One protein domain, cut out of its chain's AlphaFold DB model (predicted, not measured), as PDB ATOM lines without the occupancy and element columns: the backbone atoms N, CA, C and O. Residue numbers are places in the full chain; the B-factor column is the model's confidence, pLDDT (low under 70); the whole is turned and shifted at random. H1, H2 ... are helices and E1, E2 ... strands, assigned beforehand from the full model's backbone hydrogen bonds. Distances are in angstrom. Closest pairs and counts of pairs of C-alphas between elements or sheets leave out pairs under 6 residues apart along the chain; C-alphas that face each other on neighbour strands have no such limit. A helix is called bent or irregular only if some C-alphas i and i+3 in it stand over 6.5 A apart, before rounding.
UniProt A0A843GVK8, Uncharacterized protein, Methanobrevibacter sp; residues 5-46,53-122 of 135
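This is residues 5 to 46 and 53 to 122 of the 135 residues of an uncharacterized protein of Methanobrevibacter sp (UniProt A0A843GVK8). A long, twisted wall of three antiparallel strands, with E1 bent by 51 degrees at residue 40, has the helices H1 and H2 over one face: two layers, a sheet with helices on one side. Residues 98 to 122, with no named element, loop round one end. The printed part has 112 residues, with two named helices and three named strands that follow each other along the chain as H1, E1, E2, E3, H2, and the sheet runs E1, E2, E3. It is mixed, helices and strands, and compact, with a radius of gyration of the C-alphas of 14.9 A, yet a rod spanning 50 by 24 by 21 A.

H1, residues 5 to 26, begins at C-alpha 5 (126.168, 104.036, 141.424) and is 31.8 A long. E1, residues 34 to 45, measures 32.5 A. E2, residues 53 to 62, measures 28.3 A, and E3, residues 67 to 75, 24.7 A. H2, residues 82 to 97, measures 20.2 A and ends at C-alpha 97 (139.701, 99.872, 111.528).

H1 is on the sheet at a height of 8.5 A, over E1 and E2, along the strands; its closest C-alphas to E1 are Asn 21 and Val 35, 5.9 A. E1 and E2 are antiparallel, with N 37 and O 59 at 2.9 A. E2 and E3 form a hairpin, with N 58 and O 71 at 2.8 A. H2 is on the same face at 8.5 A, over E2, only just slantwise at 31 degrees on the local plane. H1 and H2 are close but not clearly touching, their closest C-alphas, Leu 16 and Glu 83, 7.5 A apart. O i to N i+4 pairs are within hydrogen-bond range throughout H1 and in 11 of 12 in H2.

The farthest C-alphas, Phe 46 and Asn 111, are 50.7 A apart. Residues 47 to 52 are not printed; C-alphas 46 and 53 are 7.8 A apart. Of the links printed whole, none is long. The pLDDT is under 70 at residues 77 to 81, 103 to 105 and 110 to 111.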
ATOM      1  N   LEU A   5     126.421 103.479 142.748       87.00
ATOM      2  CA  LEU A   5     126.168 104.036 141.424       87.00
ATOM      3  C   LEU A   5     127.204 103.550 140.406       87.00
ATOM      4  O   LEU A   5     126.827 102.955 139.398       87.00
ATOM      5  N   ARG A   6     128.498 103.666 140.738       89.12
ATOM      6  CA  ARG A   6     129.600 103.100 139.942       89.12
ATOM      7  C   ARG A   6     129.358 101.627 139.619       89.12
ATOM      8  O   ARG A   6     129.468 101.218 138.468       89.12
ATOM      9  N   LYS A   7     129.012 100.820 140.631       90.31
ATOM     10  CA  LYS A   7     128.761  99.382 140.437       90.31
ATOM     11  C   LYS A   7     127.599  99.141 139.472       90.31
ATOM     12  O   LYS A   7     127.704  98.266 138.618       90.31
ATOM     13  N   LYS A   8     126.509  99.903 139.599       89.44
ATOM     14  CA  LYS A   8     125.361  99.814 138.687       89.44
ATOM     15  C   LYS A   8     125.777 100.116 137.245       89.44
ATOM     16  O   LYS A   8     125.398  99.377 136.345       89.44
ATOM     17  N   TYR A   9     126.582 101.154 137.037       89.81
ATOM     18  CA  TYR A   9     127.013 101.558 135.699       89.81
ATOM     19  C   TYR A   9     127.928 100.513 135.080       89.81
ATOM     20  O   TYR A   9     127.703 100.103 133.947       89.81
ATOM     21  N   GLN A  10     128.884 100.001 135.859       91.38
ATOM     22  CA  GLN A  10     129.771  98.939 135.400       91.38
ATOM     23  C   GLN A  10     128.993  97.683 134.993       91.38
ATOM     24  O   GLN A  10     129.282  97.082 133.965       91.38
ATOM     25  N   LEU A  11     127.996  97.278 135.788       91.88
ATOM     26  CA  LEU A  11     127.162  96.115 135.470       91.88
ATOM     27  C   LEU A  11     126.397  96.308 134.161       91.88
ATOM     28  O   LEU A  11     126.313  95.373 133.367       91.88
ATOM     29  N   ASN A  12     125.872  97.509 133.926       90.50
ATOM     30  CA  ASN A  12     125.174  97.813 132.687       90.50
ATOM     31  C   ASN A  12     126.129  97.851 131.485       90.50
ATOM     32  O   ASN A  12     125.823  97.235 130.470       90.50
ATOM     33  N   ALA A  13     127.296  98.492 131.603       91.06
ATOM     34  CA  ALA A  13     128.309  98.501 130.546       91.06
ATOM     35  C   ALA A  13     128.756  97.071 130.186       91.06
ATOM     36  O   ALA A  13     128.761  96.690 129.017       91.06
ATOM     37  N   ASN A  14     129.019  96.232 131.195       92.75
ATOM     38  CA  ASN A  14     129.343  94.817 130.998       92.75
ATOM     39  C   ASN A  14     128.214  94.058 130.284       92.75
ATOM     40  O   ASN A  14     128.479  93.199 129.443       92.75
ATOM     41  N   LYS A  15     126.953  94.347 130.636       93.25
ATOM     42  CA  LYS A  15     125.784  93.729 130.006       93.25
ATOM     43  C   LYS A  15     125.712  94.084 128.519       93.25
ATOM     44  O   LYS A  15     125.593  93.168 127.713       93.25
ATOM     45  N   LEU A  16     125.859  95.361 128.172       92.06
ATOM     46  CA  LEU A  16     125.817  95.831 126.784       92.06
ATOM     47  C   LEU A  16     126.923  95.199 125.934       92.06
ATOM     48  O   LEU A  16     126.655  94.649 124.871       92.06
ATOM     49  N   VAL A  17     128.161  95.179 126.435       94.00
ATOM     50  CA  VAL A  17     129.283  94.535 125.726       94.00
ATOM     51  C   VAL A  17     129.032  93.036 125.534       94.00
ATOM     52  O   VAL A  17     129.310  92.484 124.470       94.00
ATOM     53  N   LYS A  18     128.447  92.364 126.532       95.31
ATOM     54  CA  LYS A  18     128.059  90.952 126.413       95.31
ATOM     55  C   LYS A  18     126.966  90.735 125.363       95.31
ATOM     56  O   LYS A  18     126.996  89.719 124.676       95.31
ATOM     57  N   GLU A  19     126.002  91.642 125.252       94.62
ATOM     58  CA  GLU A  19     124.945  91.582 124.237       94.62
ATOM     59  C   GLU A  19     125.509  91.775 122.829       94.62
ATOM     60  O   GLU A  19     125.189  90.980 121.946       94.62
ATOM     61  N   VAL A  20     126.430  92.724 122.645       94.50
ATOM     62  CA  VAL A  20     127.155  92.913 121.378       94.50
ATOM     63  C   VAL A  20     127.925  91.654 120.984       94.50
ATOM     64  O   VAL A  20     127.761  91.158 119.872       94.50
ATOM     65  N   ASN A  21     128.711  91.082 121.899       95.94
ATOM     66  CA  ASN A  21     129.468  89.861 121.609       95.94
ATOM     67  C   ASN A  21     128.547  88.695 121.226       95.94
ATOM     68  O   ASN A  21     128.812  88.010 120.244       95.94
ATOM     69  N   LYS A  22     127.425  88.509 121.934       96.06
ATOM     70  CA  LYS A  22     126.429  87.485 121.584       96.06
ATOM     71  C   LYS A  22     125.812  87.708 120.206       96.06
ATOM     72  O   LYS A  22     125.580  86.739 119.487       96.06
ATOM     73  N   ALA A  23     125.529  88.957 119.841       94.31
ATOM     74  CA  ALA A  23     125.003  89.280 118.520       94.31
ATOM     75  C   ALA A  23     126.016  88.917 117.422       94.31
ATOM     76  O   ALA A  23     125.646  88.284 116.440       94.31
ATOM     77  N   ILE A  24     127.300  89.221 117.629       94.38
ATOM     78  CA  ILE A  24     128.387  88.875 116.697       94.38
ATOM     79  C   ILE A  24     128.617  87.357 116.623       94.38
ATOM     80  O   ILE A  24     128.927  86.829 115.555       94.38
ATOM     81  N   GLU A  25     128.481  86.639 117.740       94.00
ATOM     82  CA  GLU A  25     128.549  85.171 117.785       94.00
ATOM     83  C   GLU A  25     127.424  84.518 116.973       94.00
ATOM     84  O   GLU A  25     127.676  83.554 116.251       94.00
ATOM     85  N   ALA A  26     126.203  85.051 117.071       93.12
ATOM     86  CA  ALA A  26     125.033  84.548 116.353       93.12
ATOM     87  C   ALA A  26     124.988  84.973 114.874       93.12
ATOM     88  O   ALA A  26     124.259  84.370 114.082       93.12
ATOM     89  N   ASP A  27     125.742  86.005 114.495       91.25
ATOM     90  CA  ASP A  27     125.779  86.528 113.135       91.25
ATOM     91  C   ASP A  27     126.418  85.518 112.161       91.25
ATOM     92  O   ASP A  27     127.517  85.002 112.380       91.25
ATOM     93  N   PHE A  28     125.728  85.231 111.054       88.12
ATOM     94  CA  PHE A  28     126.155  84.219 110.085       88.12
ATOM     95  C   PHE A  28     127.406  84.616 109.289       88.12
ATOM     96  O   PHE A  28     128.083  83.724 108.756       88.12
ATOM     97  N   LEU A  29     127.679  85.917 109.173       88.62
ATOM     98  CA  LEU A  29     128.826  86.490 108.481       88.62
ATOM     99  C   LEU A  29     130.038  86.517 109.411       88.62
ATOM    100  O   LEU A  29     131.128  86.111 109.012       88.62
ATOM    101  N   TRP A  30     129.846  86.958 110.656       90.12
ATOM    102  CA  TRP A  30     130.952  87.165 111.593       90.12
ATOM    103  C   TRP A  30     131.284  85.949 112.448       90.12
ATOM    104  O   TRP A  30     132.461  85.721 112.719       90.12
ATOM    105  N   ARG A  31     130.288  85.164 112.872       90.31
ATOM    106  CA  ARG A  31     130.458  83.900 113.615       90.31
ATOM    107  C   ARG A  31     131.411  84.015 114.803       90.31
ATOM    108  O   ARG A  31     132.266  83.156 115.024       90.31
ATOM    109  N   GLY A  32     131.325  85.127 115.530       92.44
ATOM    110  CA  GLY A  32     132.184  85.403 116.681       92.44
ATOM    111  C   GLY A  32     133.624  85.804 116.342       92.44
ATOM    112  O   GLY A  32     134.485  85.679 117.218       92.44
ATOM    113  N   ARG A  33     133.918  86.246 115.107       93.06
ATOM    114  CA  ARG A  33     135.249  86.726 114.676       93.06
ATOM    115  C   ARG A  33     135.731  87.902 115.512       93.06
ATOM    116  O   ARG A  33     136.900  87.942 115.891       93.06
ATOM    117  N   PHE A  34     134.828  88.830 115.797       95.50
ATOM    118  CA  PHE A  34     135.134  90.024 116.566       95.50
ATOM    119  C   PHE A  34     134.679  89.871 118.011       95.50
ATOM    120  O   PHE A  34     133.626  89.293 118.279       95.50
ATOM    121  N   VAL A  35     135.482  90.385 118.937       95.88
ATOM    122  CA  VAL A  35     135.184  90.375 120.371       95.88
ATOM    123  C   VAL A  35     135.496  91.736 120.959       95.88
ATOM    124  O   VAL A  35     136.536  92.320 120.667       95.88
ATOM    125  N   PHE A  36     134.607  92.215 121.819       96.12
ATOM    126  CA  PHE A  36     134.778  93.446 122.572       96.12
ATOM    127  C   PHE A  36     134.967  93.139 124.058       96.12
ATOM    128  O   PHE A  36     134.254  92.306 124.628       96.12
ATOM    129  N   HIS A  37     135.922  93.810 124.697       94.56
ATOM    130  CA  HIS A  37     136.233  93.634 126.115       94.56
ATOM    131  C   HIS A  37     136.474  94.977 126.800       94.56
ATOM    132  O   HIS A  37     137.122  95.856 126.241       94.56
ATOM    133  N   ILE A  38     135.966  95.138 128.021       93.62
ATOM    134  CA  ILE A  38     136.255  96.320 128.836       93.62
ATOM    135  C   ILE A  38     137.597  96.100 129.529       93.62
ATOM    136  O   ILE A  38     137.698  95.251 130.410       93.62
ATOM    137  N   MET A  39     138.606  96.867 129.128       93.50
ATOM    138  CA  MET A  39     139.965  96.776 129.658       93.50
ATOM    139  C   MET A  39     140.104  97.457 131.013       93.50
ATOM    140  O   MET A  39     140.762  96.941 131.911       93.50
ATOM    141  N   ASP A  40     139.494  98.631 131.146       91.75
ATOM    142  CA  ASP A  40     139.539  99.428 132.362       91.75
ATOM    143  C   ASP A  40     138.315 100.345 132.448       91.75
ATOM    144  O   ASP A  40     137.593 100.558 131.467       91.75
ATOM    145  N   SER A  41     138.059 100.863 133.647       90.38
ATOM    146  CA  SER A  41     136.998 101.830 133.884       90.38
ATOM    147  C   SER A  41     137.337 102.802 135.010       90.38
ATOM    148  O   SER A  41     137.805 102.407 136.084       90.38
ATOM    149  N   ASN A  42     136.987 104.067 134.814       90.00
ATOM    150  CA  ASN A  42     137.053 105.095 135.841       90.00
ATOM    151  C   ASN A  42     135.681 105.730 136.046       90.00
ATOM    152  O   ASN A  42     134.952 105.962 135.093       90.00
ATOM    153  N   PHE A  43     135.319 106.019 137.294       88.75
ATOM    154  CA  PHE A  43     134.045 106.656 137.611       88.75
ATOM    155  C   PHE A  43     134.286 108.020 138.232       88.75
ATOM    156  O   PHE A  43     134.870 108.114 139.313       88.75
ATOM    157  N   GLU A  44     133.788 109.053 137.572       88.81
ATOM    158  CA  GLU A  44     133.825 110.425 138.046       88.81
ATOM    159  C   GLU A  44     132.435 110.833 138.521       88.81
ATOM    160  O   GLU A  44     131.453 110.747 137.786       88.81
ATOM    161  N   ARG A  45     132.339 111.261 139.779       87.56
ATOM    162  CA  ARG A  45     131.088 111.724 140.379       87.56
ATOM    163  C   ARG A  45     130.946 113.227 140.151       87.56
ATOM    164  O   ARG A  45     131.901 113.971 140.361       87.56
ATOM    165  N   PHE A  46     129.750 113.677 139.791       86.69
ATOM    166  CA  PHE A  46     129.478 115.103 139.646       86.69
ATOM    167  C   PHE A  46     129.541 115.816 141.001       86.69
ATOM    168  O   PHE A  46     129.120 115.272 142.028       86.69
ATOM    169  N   ILE A  53     129.827 110.007 135.616       88.94
ATOM    170  CA  ILE A  53     130.181 109.407 134.327       88.94
ATOM    171  C   ILE A  53     131.130 108.244 134.602       88.94
ATOM    172  O   ILE A  53     132.052 108.345 135.412       88.94
ATOM    173  N   LEU A  54     130.883 107.113 133.952       89.56
ATOM    174  CA  LEU A  54     131.801 105.988 133.901       89.56
ATOM    175  C   LEU A  54     132.574 106.059 132.582       89.56
ATOM    176  O   LEU A  54     132.035 105.745 131.533       89.56
ATOM    177  N   TYR A  55     133.842 106.423 132.626       89.56
ATOM    178  CA  TYR A  55     134.737 106.280 131.486       89.56
ATOM    179  C   TYR A  55     135.134 104.814 131.356       89.56
ATOM    180  O   TYR A  55     135.575 104.205 132.332       89.56
ATOM    181  N   VAL A  56     134.969 104.243 130.172       90.25
ATOM    182  CA  VAL A  56     135.250 102.835 129.883       90.25
ATOM    183  C   VAL A  56     136.261 102.758 128.752       90.25
ATOM    184  O   VAL A  56     136.077 103.380 127.709       90.25
ATOM    185  N   ILE A  57     137.309 101.961 128.939       92.19
ATOM    186  CA  ILE A  57     138.238 101.619 127.865       92.19
ATOM    187  C   ILE A  57     137.784 100.293 127.269       92.19
ATOM    188  O   ILE A  57     137.848  99.253 127.926       92.19
ATOM    189  N   LEU A  58     137.292 100.334 126.037       93.75
ATOM    190  CA  LEU A  58     136.788  99.182 125.303       93.75
ATOM    191  C   LEU A  58     137.810  98.750 124.251       93.75
ATOM    192  O   LEU A  58     138.148  99.525 123.364       93.75
ATOM    193  N   ARG A  59     138.259  97.500 124.306       94.88
ATOM    194  CA  ARG A  59     139.097  96.882 123.276       94.88
ATOM    195  C   ARG A  59     138.231  96.105 122.302       94.88
ATOM    196  O   ARG A  59     137.536  95.182 122.722       94.88
ATOM    197  N   GLY A  60     138.298  96.451 121.022       96.12
ATOM    198  CA  GLY A  60     137.854  95.587 119.930       96.12
ATOM    199  C   GLY A  60     138.997  94.675 119.496       96.12
ATOM    200  O   GLY A  60     140.132  95.135 119.370       96.12
ATOM    201  N   TYR A  61     138.711  93.394 119.277       95.81
ATOM    202  CA  TYR A  61     139.676  92.377 118.856       95.81
ATOM    203  C   TYR A  61     139.164  91.585 117.651       95.81
ATOM    204  O   TYR A  61     138.030  91.105 117.665       95.81
ATOM    205  N   ASP A  62     140.004  91.413 116.631       94.44
ATOM    206  CA  ASP A  62     139.760  90.557 115.468       94.44
ATOM    207  C   ASP A  62     140.559  89.254 115.589       94.44
ATOM    208  O   ASP A  62     141.775  89.225 115.382       94.44
ATOM    209  N   LYS A  63     139.863  88.142 115.850       92.25
ATOM    210  CA  LYS A  63     140.473  86.808 115.988       92.25
ATOM    211  C   LYS A  63     141.154  86.301 114.718       92.25
ATOM    212  O   LYS A  63     141.973  85.392 114.805       92.25
ATOM    213  N   LYS A  64     140.795  86.812 113.536       89.81
ATOM    214  CA  LYS A  64     141.394  86.369 112.268       89.81
ATOM    215  C   LYS A  64     142.795  86.943 112.084       89.81
ATOM    216  O   LYS A  64     143.685  86.248 111.608       89.81
ATOM    217  N   THR A  65     142.961  88.219 112.413       89.81
ATOM    218  CA  THR A  65     144.180  88.987 112.127       89.81
ATOM    219  C   THR A  65     145.027  89.234 113.373       89.81
ATOM    220  O   THR A  65     146.154  89.707 113.257       89.81
ATOM    221  N   ASN A  66     144.497  88.913 114.559       90.50
ATOM    222  CA  ASN A  66     145.034  89.280 115.871       90.50
ATOM    223  C   ASN A  66     145.178  90.799 116.072       90.50
ATOM    224  O   ASN A  66     145.897  91.251 116.964       90.50
ATOM    225  N   TYR A  67     144.495  91.598 115.249       92.25
ATOM    226  CA  TYR A  67     144.460  93.043 115.396       92.25
ATOM    227  C   TYR A  67     143.537  93.444 116.548       92.25
ATOM    228  O   TYR A  67     142.455  92.878 116.722       92.25
ATOM    229  N   TYR A  68     143.943  94.456 117.311       94.94
ATOM    230  CA  TYR A  68     143.090  95.093 118.306       94.94
ATOM    231  C   TYR A  68     143.209  96.605 118.253       94.94
ATOM    232  O   TYR A  68     144.227  97.156 117.829       94.94
ATOM    233  N   LYS A  69     142.170  97.269 118.750       93.88
ATOM    234  CA  LYS A  69     142.159  98.714 118.957       93.88
ATOM    235  C   LYS A  69     141.341  99.063 120.190       93.88
ATOM    236  O   LYS A  69     140.305  98.448 120.447       93.88
ATOM    237  N   ASP A  70     141.822 100.057 120.927       94.06
ATOM    238  CA  ASP A  70     141.170 100.564 122.129       94.06
ATOM    239  C   ASP A  70     140.361 101.825 121.814       94.06
ATOM    240  O   ASP A  70     140.793 102.694 121.052       94.06
ATOM    241  N   TYR A  71     139.196 101.925 122.439       91.94
ATOM    242  CA  TYR A  71     138.259 103.035 122.347       91.94
ATOM    243  C   TYR A  71     137.937 103.534 123.751       91.94
ATOM    244  O   TYR A  71     137.860 102.746 124.693       91.94
ATOM    245  N   ILE A  72     137.725 104.838 123.884       89.38
ATOM    246  CA  ILE A  72     137.210 105.438 125.115       89.38
ATOM    247  C   ILE A  72     135.719 105.676 124.909       89.38
ATOM    248  O   ILE A  72     135.322 106.245 123.892       89.38
ATOM    249  N   LEU A  73     134.918 105.212 125.862       86.81
ATOM    250  CA  LEU A  73     133.475 105.388 125.892       86.81
ATOM    251  C   LEU A  73     133.076 106.093 127.186       86.81
ATOM    252  O   LEU A  73     133.344 105.596 128.284       86.81
ATOM    253  N   ASP A  74     132.370 107.207 127.044       86.88
ATOM    254  CA  ASP A  74     131.829 107.968 128.162       86.88
ATOM    255  C   ASP A  74     130.443 107.404 128.504       86.88
ATOM    256  O   ASP A  74     129.433 107.703 127.871       86.88
ATOM    257  N   TYR A  75     130.385 106.520 129.497       79.88
ATOM    258  CA  TYR A  75     129.163 105.836 129.903       79.88
ATOM    259  C   TYR A  75     128.438 106.609 131.008       79.88
ATOM    260  O   TYR A  75     128.808 106.573 132.184       79.88
ATOM    261  N   ALA A  76     127.330 107.249 130.655       75.94
ATOM    262  CA  ALA A  76     126.421 107.871 131.609       75.94
ATOM    263  C   ALA A  76     124.974 107.457 131.287       75.94
ATOM    264  O   ALA A  76     124.375 108.023 130.384       75.94
ATOM    265  N   PRO A  77     124.376 106.478 131.994       64.62
ATOM    266  CA  PRO A  77     123.147 105.781 131.596       64.62
ATOM    267  C   PRO A  77     121.888 106.651 131.504       64.62
ATOM    268  O   PRO A  77     120.858 106.164 131.052       64.62
ATOM    269  N   TYR A  78     121.938 107.904 131.957       65.69
ATOM    270  CA  TYR A  78     120.866 108.873 131.720       65.69
ATOM    271  C   TYR A  78     120.896 109.428 130.290       65.69
ATOM    272  O   TYR A  78     119.875 109.892 129.791       65.69
ATOM    273  N   PHE A  79     122.050 109.365 129.623       62.91
ATOM    274  CA  PHE A  79     122.186 109.641 128.203       62.91
ATOM    275  C   PHE A  79     121.777 108.387 127.427       62.91
ATOM    276  O   PHE A  79     122.440 107.353 127.473       62.91
ATOM    277  N   GLN A  80     120.658 108.480 126.708       58.44
ATOM    278  CA  GLN A  80     120.072 107.383 125.923       58.44
ATOM    279  C   GLN A  80     120.931 106.936 124.722       58.44
ATOM    280  O   GLN A  80     120.552 106.014 124.009       58.44
ATOM    281  N   PHE A  81     122.086 107.561 124.488       63.88
ATOM    282  CA  PHE A  81     122.882 107.386 123.271       63.88
ATOM    283  C   PHE A  81     123.988 106.330 123.378       63.88
ATOM    284  O   PHE A  81     124.656 106.042 122.396       63.88
ATOM    285  N   ILE A  82     124.159 105.682 124.530       76.06
ATOM    286  CA  ILE A  82     125.277 104.750 124.736       76.06
ATOM    287  C   ILE A  82     125.183 103.504 123.852       76.06
ATOM    288  O   ILE A  82     126.199 103.018 123.361       76.06
ATOM    289  N   GLU A  83     123.981 102.957 123.659       79.62
ATOM    290  CA  GLU A  83     123.787 101.809 122.762       79.62
ATOM    291  C   GLU A  83     124.161 102.179 121.323       79.62
ATOM    292  O   GLU A  83     124.778 101.383 120.617       79.62
ATOM    293  N   TRP A  84     123.853 103.416 120.927       83.69
ATOM    294  CA  TRP A  84     124.239 103.970 119.638       83.69
ATOM    295  C   TRP A  84     125.754 104.156 119.528       83.69
ATOM    296  O   TRP A  84     126.338 103.714 118.543       83.69
ATOM    297  N   ASP A  85     126.408 104.725 120.539       86.12
ATOM    298  CA  ASP A  85     127.862 104.919 120.541       86.12
ATOM    299  C   ASP A  85     128.611 103.584 120.502       86.12
ATOM    300  O   ASP A  85     129.564 103.420 119.739       86.12
ATOM    301  N   LEU A  86     128.146 102.591 121.266       88.62
ATOM    302  CA  LEU A  86     128.704 101.243 121.230       88.62
ATOM    303  C   LEU A  86     128.505 100.603 119.850       88.62
ATOM    304  O   LEU A  86     129.444 100.023 119.310       88.62
ATOM    305  N   TRP A  87     127.323 100.752 119.248       87.62
ATOM    306  CA  TRP A  87     127.053 100.277 117.890       87.62
ATOM    307  C   TRP A  87     127.950 100.962 116.848       87.62
ATOM    308  O   TRP A  87     128.502 100.287 115.977       87.62
ATOM    309  N   GLN A  88     128.157 102.275 116.950       90.81
ATOM    310  CA  GLN A  88     129.062 103.035 116.081       90.81
ATOM    311  C   GLN A  88     130.509 102.558 116.226       90.81
ATOM    312  O   GLN A  88     131.166 102.291 115.221       90.81
ATOM    313  N   ILE A  89     130.995 102.383 117.460       93.31
ATOM    314  CA  ILE A  89     132.337 101.850 117.737       93.31
ATOM    315  C   ILE A  89     132.489 100.445 117.152       93.31
ATOM    316  O   ILE A  89     133.489 100.162 116.492       93.31
ATOM    317  N   THR A  90     131.501  99.570 117.353       92.94
ATOM    318  CA  THR A  90     131.535  98.204 116.827       92.94
ATOM    319  C   THR A  90     131.584  98.185 115.304       92.94
ATOM    320  O   THR A  90     132.438  97.497 114.743       92.94
ATOM    321  N   ASN A  91     130.729  98.955 114.626       92.00
ATOM    322  CA  ASN A  91     130.759  99.029 113.166       92.00
ATOM    323  C   ASN A  91     132.077  99.600 112.676       92.00
ATOM    324  O   ASN A  91     132.738  98.955 111.875       92.00
ATOM    325  N   LYS A  92     132.512 100.736 113.225       93.50
ATOM    326  CA  LYS A  92     133.791 101.353 112.877       93.50
ATOM    327  C   LYS A  92     134.958 100.376 113.015       93.50
ATOM    328  O   LYS A  92     135.777 100.276 112.102       93.50
ATOM    329  N   PHE A  93     135.017  99.615 114.108       95.31
ATOM    330  CA  PHE A  93     136.053  98.602 114.288       95.31
ATOM    331  C   PHE A  93     136.032  97.561 113.158       95.31
ATOM    332  O   PHE A  93     137.055  97.268 112.537       95.31
ATOM    333  N   ILE A  94     134.851  97.028 112.851       92.25
ATOM    334  CA  ILE A  94     134.663  95.954 111.869       92.25
ATOM    335  C   ILE A  94     134.843  96.434 110.423       92.25
ATOM    336  O   ILE A  94     135.336  95.683 109.582       92.25
ATOM    337  N   THR A  95     134.418  97.651 110.095       89.00
ATOM    338  CA  THR A  95     134.351  98.123 108.706       89.00
ATOM    339  C   THR A  95     135.518  99.010 108.312       89.00
ATOM    340  O   THR A  95     135.930  98.958 107.156       89.00
ATOM    341  N   GLU A  96     136.028  99.826 109.235       89.81
ATOM    342  CA  GLU A  96     137.048 100.841 108.947       89.81
ATOM    343  C   GLU A  96     138.406 100.480 109.542       89.81
ATOM    344  O   GLU A  96     139.422 100.571 108.856       89.81
ATOM    345  N   ASP A  97     138.437 100.083 110.816       91.62
ATOM    346  CA  ASP A  97     139.701  99.872 111.528       91.62
ATOM    347  C   ASP A  97     140.309  98.487 111.275       91.62
ATOM    348  O   ASP A  97     141.492  98.286 111.547       91.62
ATOM    349  N   THR A  98     139.524  97.541 110.759       87.88
ATOM    350  CA  THR A  98     140.002  96.224 110.329       87.88
ATOM    351  C   THR A  98     139.977  96.111 108.808       87.88
ATOM    352  O   THR A  98     139.127  96.674 108.122       87.88
ATOM    353  N   ASP A  99     140.863  95.285 108.255       78.44
ATOM    354  CA  ASP A  99     140.976  95.051 106.808       78.44
ATOM    355  C   ASP A  99     139.905  94.091 106.248       78.44
ATOM    356  O   ASP A  99     140.115  93.398 105.249       78.44
ATOM    357  N   THR A 100     138.740  94.041 106.894       78.19
ATOM    358  CA  THR A 100     137.680  93.049 106.676       78.19
ATOM    359  C   THR A 100     137.096  93.083 105.266       78.19
ATOM    360  O   THR A 100     136.769  92.034 104.720       78.19
ATOM    361  N   TRP A 101     137.017  94.255 104.634       75.12
ATOM    362  CA  TRP A 101     136.443  94.405 103.289       75.12
ATOM    363  C   TRP A 101     137.481  94.555 102.171       75.12
ATOM    364  O   TRP A 101     137.115  94.713 101.005       75.12
ATOM    365  N   LYS A 102     138.783  94.489 102.482       75.81
ATOM    366  CA  LYS A 102     139.829  94.585 101.454       75.81
ATOM    367  C   LYS A 102     139.832  93.345 100.551       75.81
ATOM    368  O   LYS A 102     139.494  92.233 100.965       75.81
ATOM    369  N   LYS A 103     140.223  93.536  99.287       62.25
ATOM    370  CA  LYS A 103     140.275  92.486  98.256       62.25
ATOM    371  C   LYS A 103     141.113  91.295  98.763       62.25
ATOM    372  O   LYS A 103     142.284  91.470  99.070       62.25
ATOM    373  N   GLY A 104     140.500  90.111  98.876       64.62
ATOM    374  CA  GLY A 104     141.123  88.894  99.433       64.62
ATOM    375  C   GLY A 104     140.712  88.536 100.870       64.62
ATOM    376  O   GLY A 104     140.859  87.385 101.259       64.62
ATOM    377  N   ASN A 105     140.119  89.470 101.621       68.94
ATOM    378  CA  ASN A 105     139.648  89.258 102.999       68.94
ATOM    379  C   ASN A 105     138.123  89.268 103.146       68.94
ATOM    380  O   ASN A 105     137.630  89.213 104.272       68.94
ATOM    381  N   ASN A 106     137.395  89.315 102.025       73.50
ATOM    382  CA  ASN A 106     135.939  89.376 102.012       73.50
ATOM    383  C   ASN A 106     135.343  88.234 102.868       73.50
ATOM    384  O   ASN A 106     135.556  87.067 102.527       73.50
ATOM    385  N   PRO A 107     134.577  88.545 103.930       75.19
ATOM    386  CA  PRO A 107     134.020  87.547 104.841       75.19
ATOM    387  C   PRO A 107     133.053  86.568 104.155       75.19
ATOM    388  O   PRO A 107     132.902  85.443 104.620       75.19
ATOM    389  N   PHE A 108     132.459  86.931 103.012       76.19
ATOM    390  CA  PHE A 108     131.644  86.008 102.209       76.19
ATOM    391  C   PHE A 108     132.460  84.898 101.534       76.19
ATOM    392  O   PHE A 108     131.912  83.847 101.209       76.19
ATOM    393  N   ASN A 109     133.757  85.133 101.332       70.88
ATOM    394  CA  ASN A 109     134.678  84.192 100.703       70.88
ATOM    395  C   ASN A 109     135.499  83.401 101.731       70.88
ATOM    396  O   ASN A 109     136.247  82.507 101.341       70.88
ATOM    397  N   ASP A 110     135.395  83.728 103.024       67.19
ATOM    398  CA  ASP A 110     136.046  82.946 104.071       67.19
ATOM    399  C   ASP A 110     135.419  81.549 104.137       67.19
ATOM    400  O   ASP A 110     134.209  81.382 103.973       67.19
ATOM    401  N   ASN A 111     136.247  80.541 104.424       64.56
ATOM    402  CA  ASN A 111     135.898  79.113 104.456       64.56
ATOM    403  C   ASN A 111     134.936  78.722 105.601       64.56
ATOM    404  O   ASN A 111     135.078  77.659 106.203       64.56
ATOM    405  N   LYS A 112     133.943  79.560 105.927       71.75
ATOM    406  CA  LYS A 112     132.922  79.312 106.951       71.75
ATOM    407  C   LYS A 112     133.523  78.999 108.328       71.75
ATOM    408  O   LYS A 112     132.917  78.253 109.097       71.75
ATOM    409  N   ILE A 113     134.690  79.570 108.637       85.00
ATOM    410  CA  ILE A 113     135.375  79.360 109.916       85.00
ATOM    411  C   ILE A 113     134.456  79.817 111.054       85.00
ATOM    412  O   ILE A 113     133.893  80.909 111.030       85.00
ATOM    413  N   ASP A 114     134.290  78.943 112.040       87.88
ATOM    414  CA  ASP A 114     133.560  79.218 113.270       87.88
ATOM    415  C   ASP A 114     134.531  79.803 114.305       87.88
ATOM    416  O   ASP A 114     135.275  79.078 114.975       87.88
ATOM    417  N   TYR A 115     134.555  81.132 114.410       90.19
ATOM    418  CA  TYR A 115     135.467  81.847 115.300       90.19
ATOM    419  C   TYR A 115     135.043  81.788 116.773       90.19
ATOM    420  O   TYR A 115     135.828  82.174 117.645       90.19
ATOM    421  N   THR A 116     133.859  81.259 117.096       87.88
ATOM    422  CA  THR A 116     133.446  81.027 118.493       87.88
ATOM    423  C   THR A 116     134.355  80.012 119.197       87.88
ATOM    424  O   THR A 116     134.526  80.069 120.412       87.88
ATOM    425  N   LYS A 117     135.009  79.131 118.428       88.94
ATOM    426  CA  LYS A 117     135.921  78.086 118.921       88.94
ATOM    427  C   LYS A 117     137.394  78.486 118.893       88.94
ATOM    428  O   LYS A 117     138.234  77.766 119.431       88.94
ATOM    429  N   VAL A 118     137.722  79.608 118.252       90.19
ATOM    430  CA  VAL A 118     139.097  80.106 118.176       90.19
ATOM    431  C   VAL A 118     139.481  80.676 119.536       90.19
ATOM    432  O   VAL A 118     138.839  81.601 120.040       90.19
ATOM    433  N   LYS A 119     140.531  80.103 120.132       89.25
ATOM    434  CA  LYS A 119     141.079  80.579 121.403       89.25
ATOM    435  C   LYS A 119     141.736  81.940 121.211       89.25
ATOM    436  O   LYS A 119     142.413  82.175 120.216       89.25
ATOM    437  N   ILE A 120     141.536  82.805 122.194       89.44
ATOM    438  CA  ILE A 120     142.197  84.100 122.290       89.44
ATOM    439  C   ILE A 120     143.356  83.939 123.275       89.44
ATOM    440  O   ILE A 120     143.183  83.293 124.306       89.44
ATOM    441  N   ASP A 121     144.522  84.492 122.950       88.19
ATOM    442  CA  ASP A 121     145.637  84.574 123.895       88.19
ATOM    443  C   ASP A 121     145.269  85.546 125.024       88.19
ATOM    444  O   ASP A 121     144.978  86.710 124.759       88.19
ATOM    445  N   ASP A 122     145.300  85.087 126.277       84.81
ATOM    446  CA  ASP A 122     144.972  85.908 127.448       84.81
ATOM    447  C   ASP A 122     145.859  87.158 127.562       84.81
ATOM    448  O   ASP A 122     145.431  88.179 128.106       84.81
TER     449      ASP A 122